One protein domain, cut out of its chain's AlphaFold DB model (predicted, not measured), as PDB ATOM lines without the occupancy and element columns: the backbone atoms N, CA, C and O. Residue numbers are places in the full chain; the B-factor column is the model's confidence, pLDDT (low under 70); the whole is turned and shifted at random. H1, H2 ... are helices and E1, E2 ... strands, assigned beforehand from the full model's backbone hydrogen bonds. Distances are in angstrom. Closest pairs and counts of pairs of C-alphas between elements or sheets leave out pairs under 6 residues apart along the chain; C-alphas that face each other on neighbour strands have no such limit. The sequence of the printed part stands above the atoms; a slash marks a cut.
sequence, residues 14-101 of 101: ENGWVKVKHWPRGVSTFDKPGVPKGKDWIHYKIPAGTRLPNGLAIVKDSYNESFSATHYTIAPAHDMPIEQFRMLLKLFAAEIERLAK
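Overview. This is residues 14 to 101 of the 101 residues of the protein "ADPRTs_Tse2 domain-containing protein" of Gynuella sunshinyii YC6258 (UniProt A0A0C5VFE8). A small antiparallel sheet, made of the long hairpin E2 and E3 with the short strand E1 beside E3, meets one long helix, H1, near the end where E2 begins and E3 ends, and from there sheet and helix spread as a V. The long link of residues 31 to 55, between E1 and E2, makes a wide loop and crosses the open side of the V before it reaches the start of E2. The printed part has 88 residues with three named strands and one named helix, in the order E1, E2, E3, H1; the sheet's order is E1, E3, E2. The class is mixed, helices and strands, with under half of the residues in named elements. The whole is compact, with a radius of gyration of the C-alphas of 13.8 A, and spans 36 by 32 by 25 A.

Arrangement. The sheet's inner strand is E3, residues 69 to 76. On one side of it is the edge strand E2, residues 56 to 64, antiparallel at 154 degrees; the two form a hairpin, with N 59 and O 73 at 2.9 A and N 75 and O 57 at 2.8 A, within hydrogen-bond range. On the other side is the edge strand E1, residues 27 to 30, antiparallel to E3 at 152 degrees, with N 29 and O 72 at 2.8 A, also within range. E1 and E2 are apart. H1, residues 82 to 99, is on the sheet, two layers in all, with 13 pairs of C-alphas within 10 A, made by its residues 82 to 92. Its closest C-alphas to E3 are those of Phe 85 and Pro 76, 6.9 A apart. Its closest to E2 are those of Leu 88 and Leu 56, 7.1 A apart. In H1 every O i to N i+4 pair is within hydrogen-bond range. Residues 17 to 18 make a short antiparallel pairing with residues 80 to 81.

Along the chain. E1 begins at C-alpha 27, at (112.405, 78.880, 159.305), and is 10.3 A long. E2 is 22.7 A long and E3 22.5 A, with C-alpha 76 at (105.106, 75.540, 165.254). H1 is 26.0 A long and ends at C-alpha 99, at (101.037, 76.803, 143.004).

Size, cuts and confidence. The two C-alphas farthest apart, those of Asn 15 and Lys 101, are 38.7 A apart. The printed part has no cut and ends at the chain's last residue. The link from E1 to E2 is long, with 25 residues; those from E2 to E3 and from E3 to H1 are tight. The mean pLDDT of the printed part is 91.5, and residue 101 is under 70.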
ATOM      1  N   GLU A  14     113.819  69.594 172.305       92.06
ATOM      2  CA  GLU A  14     113.876  69.076 173.672       92.06
ATOM      3  C   GLU A  14     113.187  67.709 173.704       92.06
ATOM      4  O   GLU A  14     111.981  67.619 173.489       92.06
ATOM      5  N   ASN A  15     113.946  66.633 173.931       93.12
ATOM      6  CA  ASN A  15     113.437  65.252 173.963       93.12
ATOM      7  C   ASN A  15     112.651  64.838 172.701       93.12
ATOM      8  O   ASN A  15     111.661  64.118 172.787       93.12
ATOM      9  N   GLY A  16     113.066  65.319 171.524       94.00
ATOM     10  CA  GLY A  16     112.375  65.060 170.252       94.00
ATOM     11  C   GLY A  16     111.164  65.962 169.990       94.00
ATOM     12  O   GLY A  16     110.484  65.788 168.981       94.00
ATOM     13  N   TRP A  17     110.908  66.942 170.858       95.12
ATOM     14  CA  TRP A  17     109.817  67.900 170.714       95.12
ATOM     15  C   TRP A  17     110.316  69.285 170.333       95.12
ATOM     16  O   TRP A  17     111.340  69.771 170.813       95.12
ATOM     17  N   VAL A  18     109.525  69.931 169.492       92.81
ATOM     18  CA  VAL A  18     109.624  71.332 169.115       92.81
ATOM     19  C   VAL A  18     108.624  72.072 169.994       92.81
ATOM     20  O   VAL A  18     107.420  71.857 169.869       92.81
ATOM     21  N   LYS A  19     109.123  72.901 170.917       90.50
ATOM     22  CA  LYS A  19     108.273  73.645 171.856       90.50
ATOM     23  C   LYS A  19     108.164  75.108 171.455       90.50
ATOM     24  O   LYS A  19     109.178  75.753 171.196       90.50
ATOM     25  N   VAL A  20     106.953  75.652 171.485       87.62
ATOM     26  CA  VAL A  20     106.650  77.039 171.088       87.62
ATOM     27  C   VAL A  20     107.338  78.058 171.996       87.62
ATOM     28  O   VAL A  20     107.681  79.154 171.553       87.62
ATOM     29  N   LYS A  21     107.573  77.695 173.263       85.00
ATOM     30  CA  LYS A  21     108.219  78.568 174.255       85.00
ATOM     31  C   LYS A  21     109.673  78.928 173.920       85.00
ATOM     32  O   LYS A  21     110.182  79.911 174.448       85.00
ATOM     33  N   HIS A  22     110.355  78.120 173.107       79.88
ATOM     34  CA  HIS A  22     111.775  78.310 172.812       79.88
ATOM     35  C   HIS A  22     111.963  79.290 171.652       79.88
ATOM     36  O   HIS A  22     111.210  79.260 170.686       79.88
ATOM     37  N   TRP A  23     112.981  80.150 171.740       72.00
ATOM     38  CA  TRP A  23     113.387  81.067 170.669       72.00
ATOM     39  C   TRP A  23     114.879  80.852 170.364       72.00
ATOM     40  O   TRP A  23     115.661  80.754 171.315       72.00
ATOM     41  N   PRO A  24     115.320  80.788 169.092       71.44
ATOM     42  CA  PRO A  24     114.542  80.881 167.851       71.44
ATOM     43  C   PRO A  24     113.667  79.640 167.599       71.44
ATOM     44  O   PRO A  24     113.883  78.578 168.188       71.44
ATOM     45  N   ARG A  25     112.631  79.806 166.767       82.00
ATOM     46  CA  ARG A  25     111.490  78.876 166.680       82.00
ATOM     47  C   ARG A  25     111.129  78.413 165.272       82.00
ATOM     48  O   ARG A  25     109.992  77.996 165.072       82.00
ATOM     49  N   GLY A  26     112.009  78.521 164.279       89.25
ATOM     50  CA  GLY A  26     111.543  78.221 162.928       89.25
ATOM     51  C   GLY A  26     112.418  78.621 161.762       89.25
ATOM     52  O   GLY A  26     113.592  78.938 161.897       89.25
ATOM     53  N   VAL A  27     111.786  78.582 160.593       93.00
ATOM     54  CA  VAL A  27     112.405  78.880 159.305       93.00
ATOM     55  C   VAL A  27     112.184  80.352 158.969       93.00
ATOM     56  O   VAL A  27     111.041  80.797 158.856       93.00
ATOM     57  N   SER A  28     113.278  81.093 158.801       92.56
ATOM     58  CA  SER A  28     113.274  82.501 158.396       92.56
ATOM     59  C   SER A  28     112.764  82.697 156.969       92.56
ATOM     60  O   SER A  28     113.223  82.032 156.038       92.56
ATOM     61  N   THR A  29     111.877  83.669 156.783       94.06
ATOM     62  CA  THR A  29     111.401  84.154 155.484       94.06
ATOM     63  C   THR A  29     111.348  85.685 155.467       94.06
ATOM     64  O   THR A  29     111.489  86.342 156.501       94.06
ATOM     65  N   PHE A  30     111.189  86.272 154.279       95.56
ATOM     66  CA  PHE A  30     111.186  87.723 154.080       95.56
ATOM     67  C   PHE A  30     110.072  88.136 153.119       95.56
ATOM     68  O   PHE A  30     109.714  87.383 152.214       95.56
ATOM     69  N   ASP A  31     109.560  89.355 153.280       94.62
ATOM     70  CA  ASP A  31     108.576  89.956 152.364       94.62
ATOM     71  C   ASP A  31     109.183  90.489 151.057       94.62
ATOM     72  O   ASP A  31     108.460  90.940 150.166       94.62
ATOM     73  N   LYS A  32     110.508  90.416 150.916       92.88
ATOM     74  CA  LYS A  32     111.247  90.891 149.752       92.88
ATOM     75  C   LYS A  32     111.938  89.727 149.036       92.88
ATOM     76  O   LYS A  32     112.554  88.890 149.694       92.88
ATOM     77  N   PRO A  33     111.888  89.658 147.696       90.06
ATOM     78  CA  PRO A  33     112.623  88.644 146.947       90.06
ATOM     79  C   PRO A  33     114.137  88.902 146.968       90.06
ATOM     80  O   PRO A  33     114.594  90.036 147.127       90.06
ATOM     81  N   GLY A  34     114.924  87.843 146.753       86.88
ATOM     82  CA  GLY A  34     116.377  87.941 146.582       86.88
ATOM     83  C   GLY A  34     117.161  88.231 147.865       86.88
ATOM     84  O   GLY A  34     118.337  88.596 147.784       86.88
ATOM     85  N   VAL A  35     116.532  88.098 149.039       89.06
ATOM     86  CA  VAL A  35     117.194  88.230 150.341       89.06
ATOM     87  C   VAL A  35     117.111  86.928 151.152       89.06
ATOM     88  O   VAL A  35     116.085  86.250 151.119       89.06
ATOM     89  N   PRO A  36     118.182  86.574 151.883       84.81
ATOM     90  CA  PRO A  36     119.509  87.188 151.820       84.81
ATOM     91  C   PRO A  36     120.195  86.896 150.473       84.81
ATOM     92  O   PRO A  36     119.864  85.937 149.772       84.81
ATOM     93  N   LYS A  37     121.137  87.763 150.090       82.88
ATOM     94  CA  LYS A  37     121.917  87.618 148.856       82.88
ATOM     95  C   LYS A  37     123.065  86.640 149.087       82.88
ATOM     96  O   LYS A  37     123.806  86.775 150.058       82.88
ATOM     97  N   GLY A  38     123.271  85.715 148.159       81.62
ATOM     98  CA  GLY A  38     124.449  84.858 148.139       81.62
ATOM     99  C   GLY A  38     124.618  84.205 146.776       81.62
ATOM    100  O   GLY A  38     123.644  84.041 146.049       81.62
ATOM    101  N   LYS A  39     125.866  83.870 146.434       75.38
ATOM    102  CA  LYS A  39     126.260  83.397 145.097       75.38
ATOM    103  C   LYS A  39     125.456  82.177 144.624       75.38
ATOM    104  O   LYS A  39     125.136  82.102 143.448       75.38
ATOM    105  N   ASP A  40     125.080  81.303 145.557       84.44
ATOM    106  CA  ASP A  40     124.419  80.022 145.275       84.44
ATOM    107  C   ASP A  40     123.045  79.903 145.967       84.44
ATOM    108  O   ASP A  40     122.569  78.805 146.256       84.44
ATOM    109  N   TRP A  41     122.415  81.032 146.306       84.88
ATOM    110  CA  TRP A  41     121.100  81.024 146.953       84.88
ATOM    111  C   TRP A  41     119.986  80.872 145.920       84.88
ATOM    112  O   TRP A  41     119.868  81.679 145.001       84.88
ATOM    113  N   ILE A  42     119.136  79.868 146.124       85.81
ATOM    114  CA  ILE A  42     117.872  79.703 145.406       85.81
ATOM    115  C   ILE A  42     116.758  80.223 146.312       85.81
ATOM    116  O   ILE A  42     116.625  79.783 147.456       85.81
ATOM    117  N   HIS A  43     115.955  81.162 145.812       88.38
ATOM    118  CA  HIS A  43     114.826  81.718 146.558       88.38
ATOM    119  C   HIS A  43     113.517  81.093 146.082       88.38
ATOM    120  O   HIS A  43     113.154  81.198 144.913       88.38
ATOM    121  N   TYR A  44     112.781  80.498 147.016       89.38
ATOM    122  CA  TYR A  44     111.412  80.045 146.795       89.38
ATOM    123  C   TYR A  44     110.445  81.148 147.222       89.38
ATOM    124  O   TYR A  44     110.575  81.716 148.308       89.38
ATOM    125  N   LYS A  45     109.468  81.461 146.368       92.06
ATOM    126  CA  LYS A  45     108.405  82.414 146.690       92.06
ATOM    127  C   LYS A  45     107.210  81.656 147.245       92.06
ATOM    128  O   LYS A  45     106.743  80.721 146.610       92.06
ATOM    129  N   ILE A  46     106.691  82.103 148.385       93.88
ATOM    130  CA  ILE A  46     105.412  81.646 148.935       93.88
ATOM    131  C   ILE A  46     104.332  82.606 148.414       93.88
ATOM    132  O   ILE A  46     104.352  83.781 148.796       93.88
ATOM    133  N   PRO A  47     103.425  82.184 147.513       92.81
ATOM    134  CA  PRO A  47     102.367  83.057 147.015       92.81
ATOM    135  C   PRO A  47     101.427  83.527 148.132       92.81
ATOM    136  O   PRO A  47     101.137  82.791 149.079       92.81
ATOM    137  N   ALA A  48     100.902  84.747 148.008       91.69
ATOM    138  CA  ALA A  48      99.830  85.204 148.886       91.69
ATOM    139  C   ALA A  48      98.601  84.291 148.726       91.69
ATOM    140  O   ALA A  48      98.287  83.862 147.620       91.69
ATOM    141  N   GLY A  49      97.927  83.974 149.833       91.50
ATOM    142  CA  GLY A  49      96.791  83.045 149.834       91.50
ATOM    143  C   GLY A  49      97.169  81.560 149.847       91.50
ATOM    144  O   GLY A  49      96.269  80.723 149.891       91.50
ATOM    145  N   THR A  50      98.464  81.209 149.862       94.69
ATOM    146  CA  THR A  50      98.892  79.814 150.064       94.69
ATOM    147  C   THR A  50      98.335  79.288 151.383       94.69
ATOM    148  O   THR A  50      98.494  79.913 152.436       94.69
ATOM    149  N   ARG A  51      97.695  78.117 151.337       94.81
ATOM    150  CA  ARG A  51      97.115  77.497 152.526       94.81
ATOM    151  C   ARG A  51      98.222  77.020 153.464       94.81
ATOM    152  O   ARG A  51      98.997  76.132 153.121       94.81
ATOM    153  N   LEU A  52      98.260  77.581 154.669       95.19
ATOM    154  CA  LEU A  52      99.178  77.141 155.714       95.19
ATOM    155  C   LEU A  52      98.644  75.854 156.372       95.19
ATOM    156  O   LEU A  52      97.477  75.830 156.775       95.19
ATOM    157  N   PRO A  53      99.449  74.782 156.495       97.00
ATOM    158  CA  PRO A  53      99.038  73.581 157.211       97.00
ATOM    159  C   PRO A  53      98.689  73.858 158.675       97.00
ATOM    160  O   PRO A  53      99.402  74.585 159.371       97.00
ATOM    161  N   ASN A  54      97.628  73.212 159.165       96.31
ATOM    162  CA  ASN A  54      97.254  73.274 160.576       96.31
ATOM    163  C   ASN A  54      98.414  72.764 161.444       96.31
ATOM    164  O   ASN A  54      98.878  71.639 161.269       96.31
ATOM    165  N   GLY A  55      98.869  73.597 162.379       95.19
ATOM    166  CA  GLY A  55     100.041  73.323 163.214       95.19
ATOM    167  C   GLY A  55     101.273  74.151 162.848       95.19
ATOM    168  O   GLY A  55     102.188  74.234 163.660       95.19
ATOM    169  N   LEU A  56     101.288  74.827 161.697       96.81
ATOM    170  CA  LEU A  56     102.266  75.875 161.406       96.81
ATOM    171  C   LEU A  56     101.663  77.262 161.642       96.81
ATOM    172  O   LEU A  56     100.463  77.473 161.480       96.81
ATOM    173  N   ALA A  57     102.518  78.212 161.996       95.25
ATOM    174  CA  ALA A  57     102.206  79.630 162.094       95.25
ATOM    175  C   ALA A  57     103.274  80.437 161.347       95.25
ATOM    176  O   ALA A  57     104.447  80.073 161.359       95.25
ATOM    177  N   ILE A  58     102.879  81.547 160.719       94.69
ATOM    178  CA  ILE A  58     103.818  82.545 160.195       94.69
ATOM    179  C   ILE A  58     103.772  83.737 161.140       94.69
ATOM    180  O   ILE A  58     102.748  84.412 161.245       94.69
ATOM    181  N   VAL A  59     104.870  83.980 161.843       93.75
ATOM    182  CA  VAL A  59     104.974  85.091 162.788       93.75
ATOM    183  C   VAL A  59     105.680  86.256 162.114       93.75
ATOM    184  O   VAL A  59     106.747  86.074 161.536       93.75
ATOM    185  N   LYS A  60     105.078  87.445 162.187       94.00
ATOM    186  CA  LYS A  60     105.728  88.697 161.796       94.00
ATOM    187  C   LYS A  60     106.703  89.107 162.892       94.00
ATOM    188  O   LYS A  60     106.276  89.341 164.021       94.00
ATOM    189  N   ASP A  61     107.981  89.190 162.548       91.62
ATOM    190  CA  ASP A  61     109.021  89.659 163.456       91.62
ATOM    191  C   ASP A  61     109.311  91.148 163.172       91.62
ATOM    192  O   ASP A  61     108.395  91.937 162.918       91.62
ATOM    193  N   SER A  62     110.575  91.563 163.235       93.62
ATOM    194  CA  SER A  62     110.995  92.947 163.023       93.62
ATOM    195  C   SER A  62     111.441  93.222 161.586       93.62
ATOM    196  O   SER A  62     111.824  92.324 160.829       93.62
ATOM    197  N   TYR A  63     111.450  94.503 161.218       94.50
ATOM    198  CA  TYR A  63     112.121  94.960 160.007       94.50
ATOM    199  C   TYR A  63     113.636  94.749 160.130       94.50
ATOM    200  O   TYR A  63     114.237  95.102 161.144       94.50
ATOM    201  N   ASN A  64     114.249  94.149 159.113       92.19
ATOM    202  CA  ASN A  64     115.690  93.972 159.017       92.19
ATOM    203  C   ASN A  64     116.255  95.039 158.074       92.19
ATOM    204  O   ASN A  64     116.091  94.948 156.856       92.19
ATOM    205  N   GLU A  65     116.936  96.036 158.637       92.56
ATOM    206  CA  GLU A  65     117.497  97.158 157.875       92.56
ATOM    207  C   GLU A  65     118.540  96.705 156.845       92.56
ATOM    208  O   GLU A  65     118.540  97.194 155.715       92.56
ATOM    209  N   SER A  66     119.367  95.709 157.187       90.31
ATOM    210  CA  SER A  66     120.416  95.182 156.304       90.31
ATOM    211  C   SER A  66     119.855  94.539 155.035       90.31
ATOM    212  O   SER A  66     120.476  94.608 153.975       90.31
ATOM    213  N   PHE A  67     118.682  93.914 155.124       90.25
ATOM    214  CA  PHE A  67     117.989  93.344 153.964       90.25
ATOM    215  C   PHE A  67     116.937  94.288 153.375       90.25
ATOM    216  O   PHE A  67     116.435  94.059 152.268       90.25
ATOM    217  N   SER A  68     116.638  95.370 154.094       93.69
ATOM    218  CA  SER A  68     115.537  96.285 153.823       93.69
ATOM    219  C   SER A  68     114.232  95.518 153.574       93.69
ATOM    220  O   SER A  68     113.568  95.723 152.554       93.69
ATOM    221  N   ALA A  69     113.938  94.568 154.466       95.25
ATOM    222  CA  ALA A  69     112.836  93.612 154.372       95.25
ATOM    223  C   ALA A  69     112.317  93.256 155.771       95.25
ATOM    224  O   ALA A  69     113.096  93.195 156.725       95.25
ATOM    225  N   THR A  70     111.023  92.980 155.905       96.19
ATOM    226  CA  THR A  70     110.460  92.466 157.158       96.19
ATOM    227  C   THR A  70     110.777  90.984 157.291       96.19
ATOM    228  O   THR A  70     110.523  90.206 156.367       96.19
ATOM    229  N   HIS A  71     111.327  90.589 158.439       95.31
ATOM    230  CA  HIS A  71     111.554  89.187 158.762       95.31
ATOM    231  C   HIS A  71     110.255  88.532 159.238       95.31
ATOM    232  O   HIS A  71     109.504  89.101 160.033       95.31
ATOM    233  N   TYR A  72     110.021  87.312 158.771       95.25
ATOM    234  CA  TYR A  72     108.964  86.437 159.251       95.25
ATOM    235  C   TYR A  72     109.559  85.080 159.616       95.25
ATOM    236  O   TYR A  72     110.577  84.661 159.065       95.25
ATOM    237  N   THR A  73     108.898  84.366 160.520       95.12
ATOM    238  CA  THR A  73     109.304  83.015 160.918       95.12
ATOM    239  C   THR A  73     108.156  82.037 160.714       95.12
ATOM    240  O   THR A  73     107.081  82.221 161.287       95.12
ATOM    241  N   ILE A  74     108.388  80.966 159.949       95.81
ATOM    242  CA  ILE A  74     107.503  79.793 159.922       95.81
ATOM    243  C   ILE A  74     107.827  78.938 161.150       95.81
ATOM    244  O   ILE A  74     108.905  78.350 161.231       95.81
ATOM    245  N   ALA A  75     106.899  78.885 162.098       95.38
ATOM    246  CA  ALA A  75     107.064  78.308 163.429       95.38
ATOM    247  C   ALA A  75     105.992  77.241 163.725       95.38
ATOM    248  O   ALA A  75     104.953  77.220 163.056       95.38
ATOM    249  N   PRO A  76     106.190  76.363 164.726       95.69
ATOM    250  CA  PRO A  76     105.106  75.540 165.254       95.69
ATOM    251  C   PRO A  76     104.028  76.427 165.899       95.69
ATOM    252  O   PRO A  76     104.336  77.380 166.614       95.69
ATOM    253  N   ALA A  77     102.756  76.103 165.679       95.56
ATOM    254  CA  ALA A  77     101.630  76.783 166.325       95.56
ATOM    255  C   ALA A  77     101.357  76.266 167.753       95.56
ATOM    256  O   ALA A  77     100.745  76.959 168.558       95.56
ATOM    257  N   HIS A  78     101.793  75.045 168.059       95.00
ATOM    258  CA  HIS A  78     101.707  74.384 169.363       95.00
ATOM    259  C   HIS A  78     102.864  73.387 169.494       95.00
ATOM    260  O   HIS A  78     103.489  73.028 168.493       95.00
ATOM    261  N   ASP A  79     103.154  72.951 170.719       95.25
ATOM    262  CA  ASP A  79     104.204  71.968 170.978       95.25
ATOM    263  C   ASP A  79     103.914  70.672 170.210       95.25
ATOM    264  O   ASP A  79     102.807  70.135 170.275       95.25
ATOM    265  N   MET A  80     104.903  70.165 169.475       96.88
ATOM    266  CA  MET A  80     104.737  68.964 168.650       96.88
ATOM    267  C   MET A  80     106.039  68.171 168.501       96.88
ATOM    268  O   MET A  80     107.125  68.742 168.653       96.88
ATOM    269  N   PRO A  81     105.979  66.872 168.162       97.00
ATOM    270  CA  PRO A  81     107.163  66.101 167.804       97.00
ATOM    271  C   PRO A  81     107.878  66.696 166.584       97.00
ATOM    272  O   PRO A  81     107.240  67.168 165.639       97.00
ATOM    273  N   ILE A  82     109.210  66.610 166.556       95.25
ATOM    274  CA  ILE A  82     110.025  67.108 165.436       95.25
ATOM    275  C   ILE A  82     109.624  66.481 164.097       95.25
ATOM    276  O   ILE A  82     109.596  67.167 163.077       95.25
ATOM    277  N   GLU A  83     109.242  65.206 164.094       96.88
ATOM    278  CA  GLU A  83     108.811  64.517 162.876       96.88
ATOM    279  C   GLU A  83     107.493  65.078 162.331       96.88
ATOM    280  O   GLU A  83     107.358  65.260 161.120       96.88
ATOM    281  N   GLN A  84     106.560  65.460 163.210       97.56
ATOM    282  CA  GLN A  84     105.330  66.134 162.802       97.56
ATOM    283  C   GLN A  84     105.637  67.517 162.220       97.56
ATOM    284  O   GLN A  84     105.135  67.851 161.147       97.56
ATOM    285  N   PHE A  85     106.512  68.293 162.864       96.44
ATOM    286  CA  PHE A  85     106.917  69.603 162.354       96.44
ATOM    287  C   PHE A  85     107.564  69.499 160.962       96.44
ATOM    288  O   PHE A  85     107.185  70.215 160.034       96.44
ATOM    289  N   ARG A  86     108.481  68.540 160.773       96.31
ATOM    290  CA  ARG A  86     109.121  68.261 159.475       96.31
ATOM    291  C   ARG A  86     108.112  67.834 158.412       96.31
ATOM    292  O   ARG A  86     108.224  68.266 157.265       96.31
ATOM    293  N   MET A  87     107.139  66.998 158.769       98.12
ATOM    294  CA  MET A  87     106.068  66.584 157.861       98.12
ATOM    295  C   MET A  87     105.227  67.785 157.409       98.12
ATOM    296  O   MET A  87     104.988  67.934 156.214       98.12
ATOM    297  N   LEU A  88     104.831  68.669 158.330       98.00
ATOM    298  CA  LEU A  88     104.059  69.868 157.992       98.00
ATOM    299  C   LEU A  88     104.839  70.812 157.065       98.00
ATOM    300  O   LEU A  88     104.267  71.322 156.105       98.00
ATOM    301  N   LEU A  89     106.146  70.998 157.294       96.81
ATOM    302  CA  LEU A  89     107.000  71.784 156.395       96.81
ATOM    303  C   LEU A  89     107.082  71.173 154.988       96.81
ATOM    304  O   LEU A  89     107.013  71.907 154.006       96.81
ATOM    305  N   LYS A  90     107.177  69.841 154.875       97.19
ATOM    306  CA  LYS A  90     107.160  69.146 153.573       97.19
ATOM    307  C   LYS A  90     105.833  69.334 152.840       97.19
ATOM    308  O   LYS A  90     105.841  69.608 151.645       97.19
ATOM    309  N   LEU A  91     104.708  69.212 153.548       96.94
ATOM    310  CA  LEU A  91     103.382  69.444 152.969       96.94
ATOM    311  C   LEU A  91     103.229  70.888 152.489       96.94
ATOM    312  O   LEU A  91     102.694  71.122 151.409       96.94
ATOM    313  N   PHE A  92     103.737  71.849 153.262       96.62
ATOM    314  CA  PHE A  92     103.705  73.252 152.867       96.62
ATOM    315  C   PHE A  92     104.561  73.516 151.624       96.62
ATOM    316  O   PHE A  92     104.095  74.167 150.694       96.62
ATOM    317  N   ALA A  93     105.777  72.962 151.576       95.12
ATOM    318  CA  ALA A  93     106.655  73.067 150.412       95.12
ATOM    319  C   ALA A  93     106.007  72.480 149.146       95.12
ATOM    320  O   ALA A  93     105.998  73.138 148.111       95.12
ATOM    321  N   ALA A  94     105.391  71.298 149.246       94.50
ATOM    322  CA  ALA A  94     104.700  70.666 148.121       94.50
ATOM    323  C   ALA A  94     103.526  71.513 147.595       94.50
ATOM    324  O   ALA A  94     103.322  71.607 146.386       94.50
ATOM    325  N   GLU A  95     102.768  72.163 148.485       94.12
ATOM    326  CA  GLU A  95     101.689  73.070 148.077       94.12
ATOM    327  C   GLU A  95     102.233  74.321 147.370       94.12
ATOM    328  O   GLU A  95     101.690  74.734 146.348       94.12
ATOM    329  N   ILE A  96     103.335  74.893 147.862       93.12
ATOM    330  CA  ILE A  96     104.005  76.031 147.214       93.12
ATOM    331  C   ILE A  96     104.478  75.650 145.807       93.12
ATOM    332  O   ILE A  96     104.227  76.386 144.854       93.12
ATOM    333  N   GLU A  97     105.122  74.492 145.656       91.56
ATOM    334  CA  GLU A  97     105.576  73.984 144.356       91.56
ATOM    335  C   GLU A  97     104.413  73.732 143.391       91.56
ATOM    336  O   GLU A  97     104.541  73.974 142.190       91.56
ATOM    337  N   ARG A  98     103.262  73.282 143.903       89.81
ATOM    338  CA  ARG A  98     102.044  73.084 143.109       89.81
ATOM    339  C   ARG A  98     101.482  74.402 142.578       89.81
ATOM    340  O   ARG A  98     101.006  74.425 141.451       89.81
ATOM    341  N   LEU A  99     101.523  75.469 143.378       87.50
ATOM    342  CA  LEU A  99     101.037  76.803 143.004       87.50
ATOM    343  C   LEU A  99     102.021  77.592 142.127       87.50
ATOM    344  O   LEU A  99     101.632  78.591 141.529       87.50
ATOM    345  N   ALA A 100     103.293  77.192 142.094       77.75
ATOM    346  CA  ALA A 100     104.329  77.838 141.290       77.75
ATOM    347  C   ALA A 100     104.371  77.354 139.826       77.75
ATOM    348  O   ALA A 100     105.115  77.931 139.031       77.75
ATOM    349  N   LYS A 101     103.611  76.303 139.490       59.72
ATOM    350  CA  LYS A 101     103.369  75.829 138.119       59.72
ATOM    351  C   LYS A 101     102.194  76.568 137.495       59.72
ATOM    352  O   LYS A 101     102.298  76.867 136.288       59.72
TER     353      LYS A 101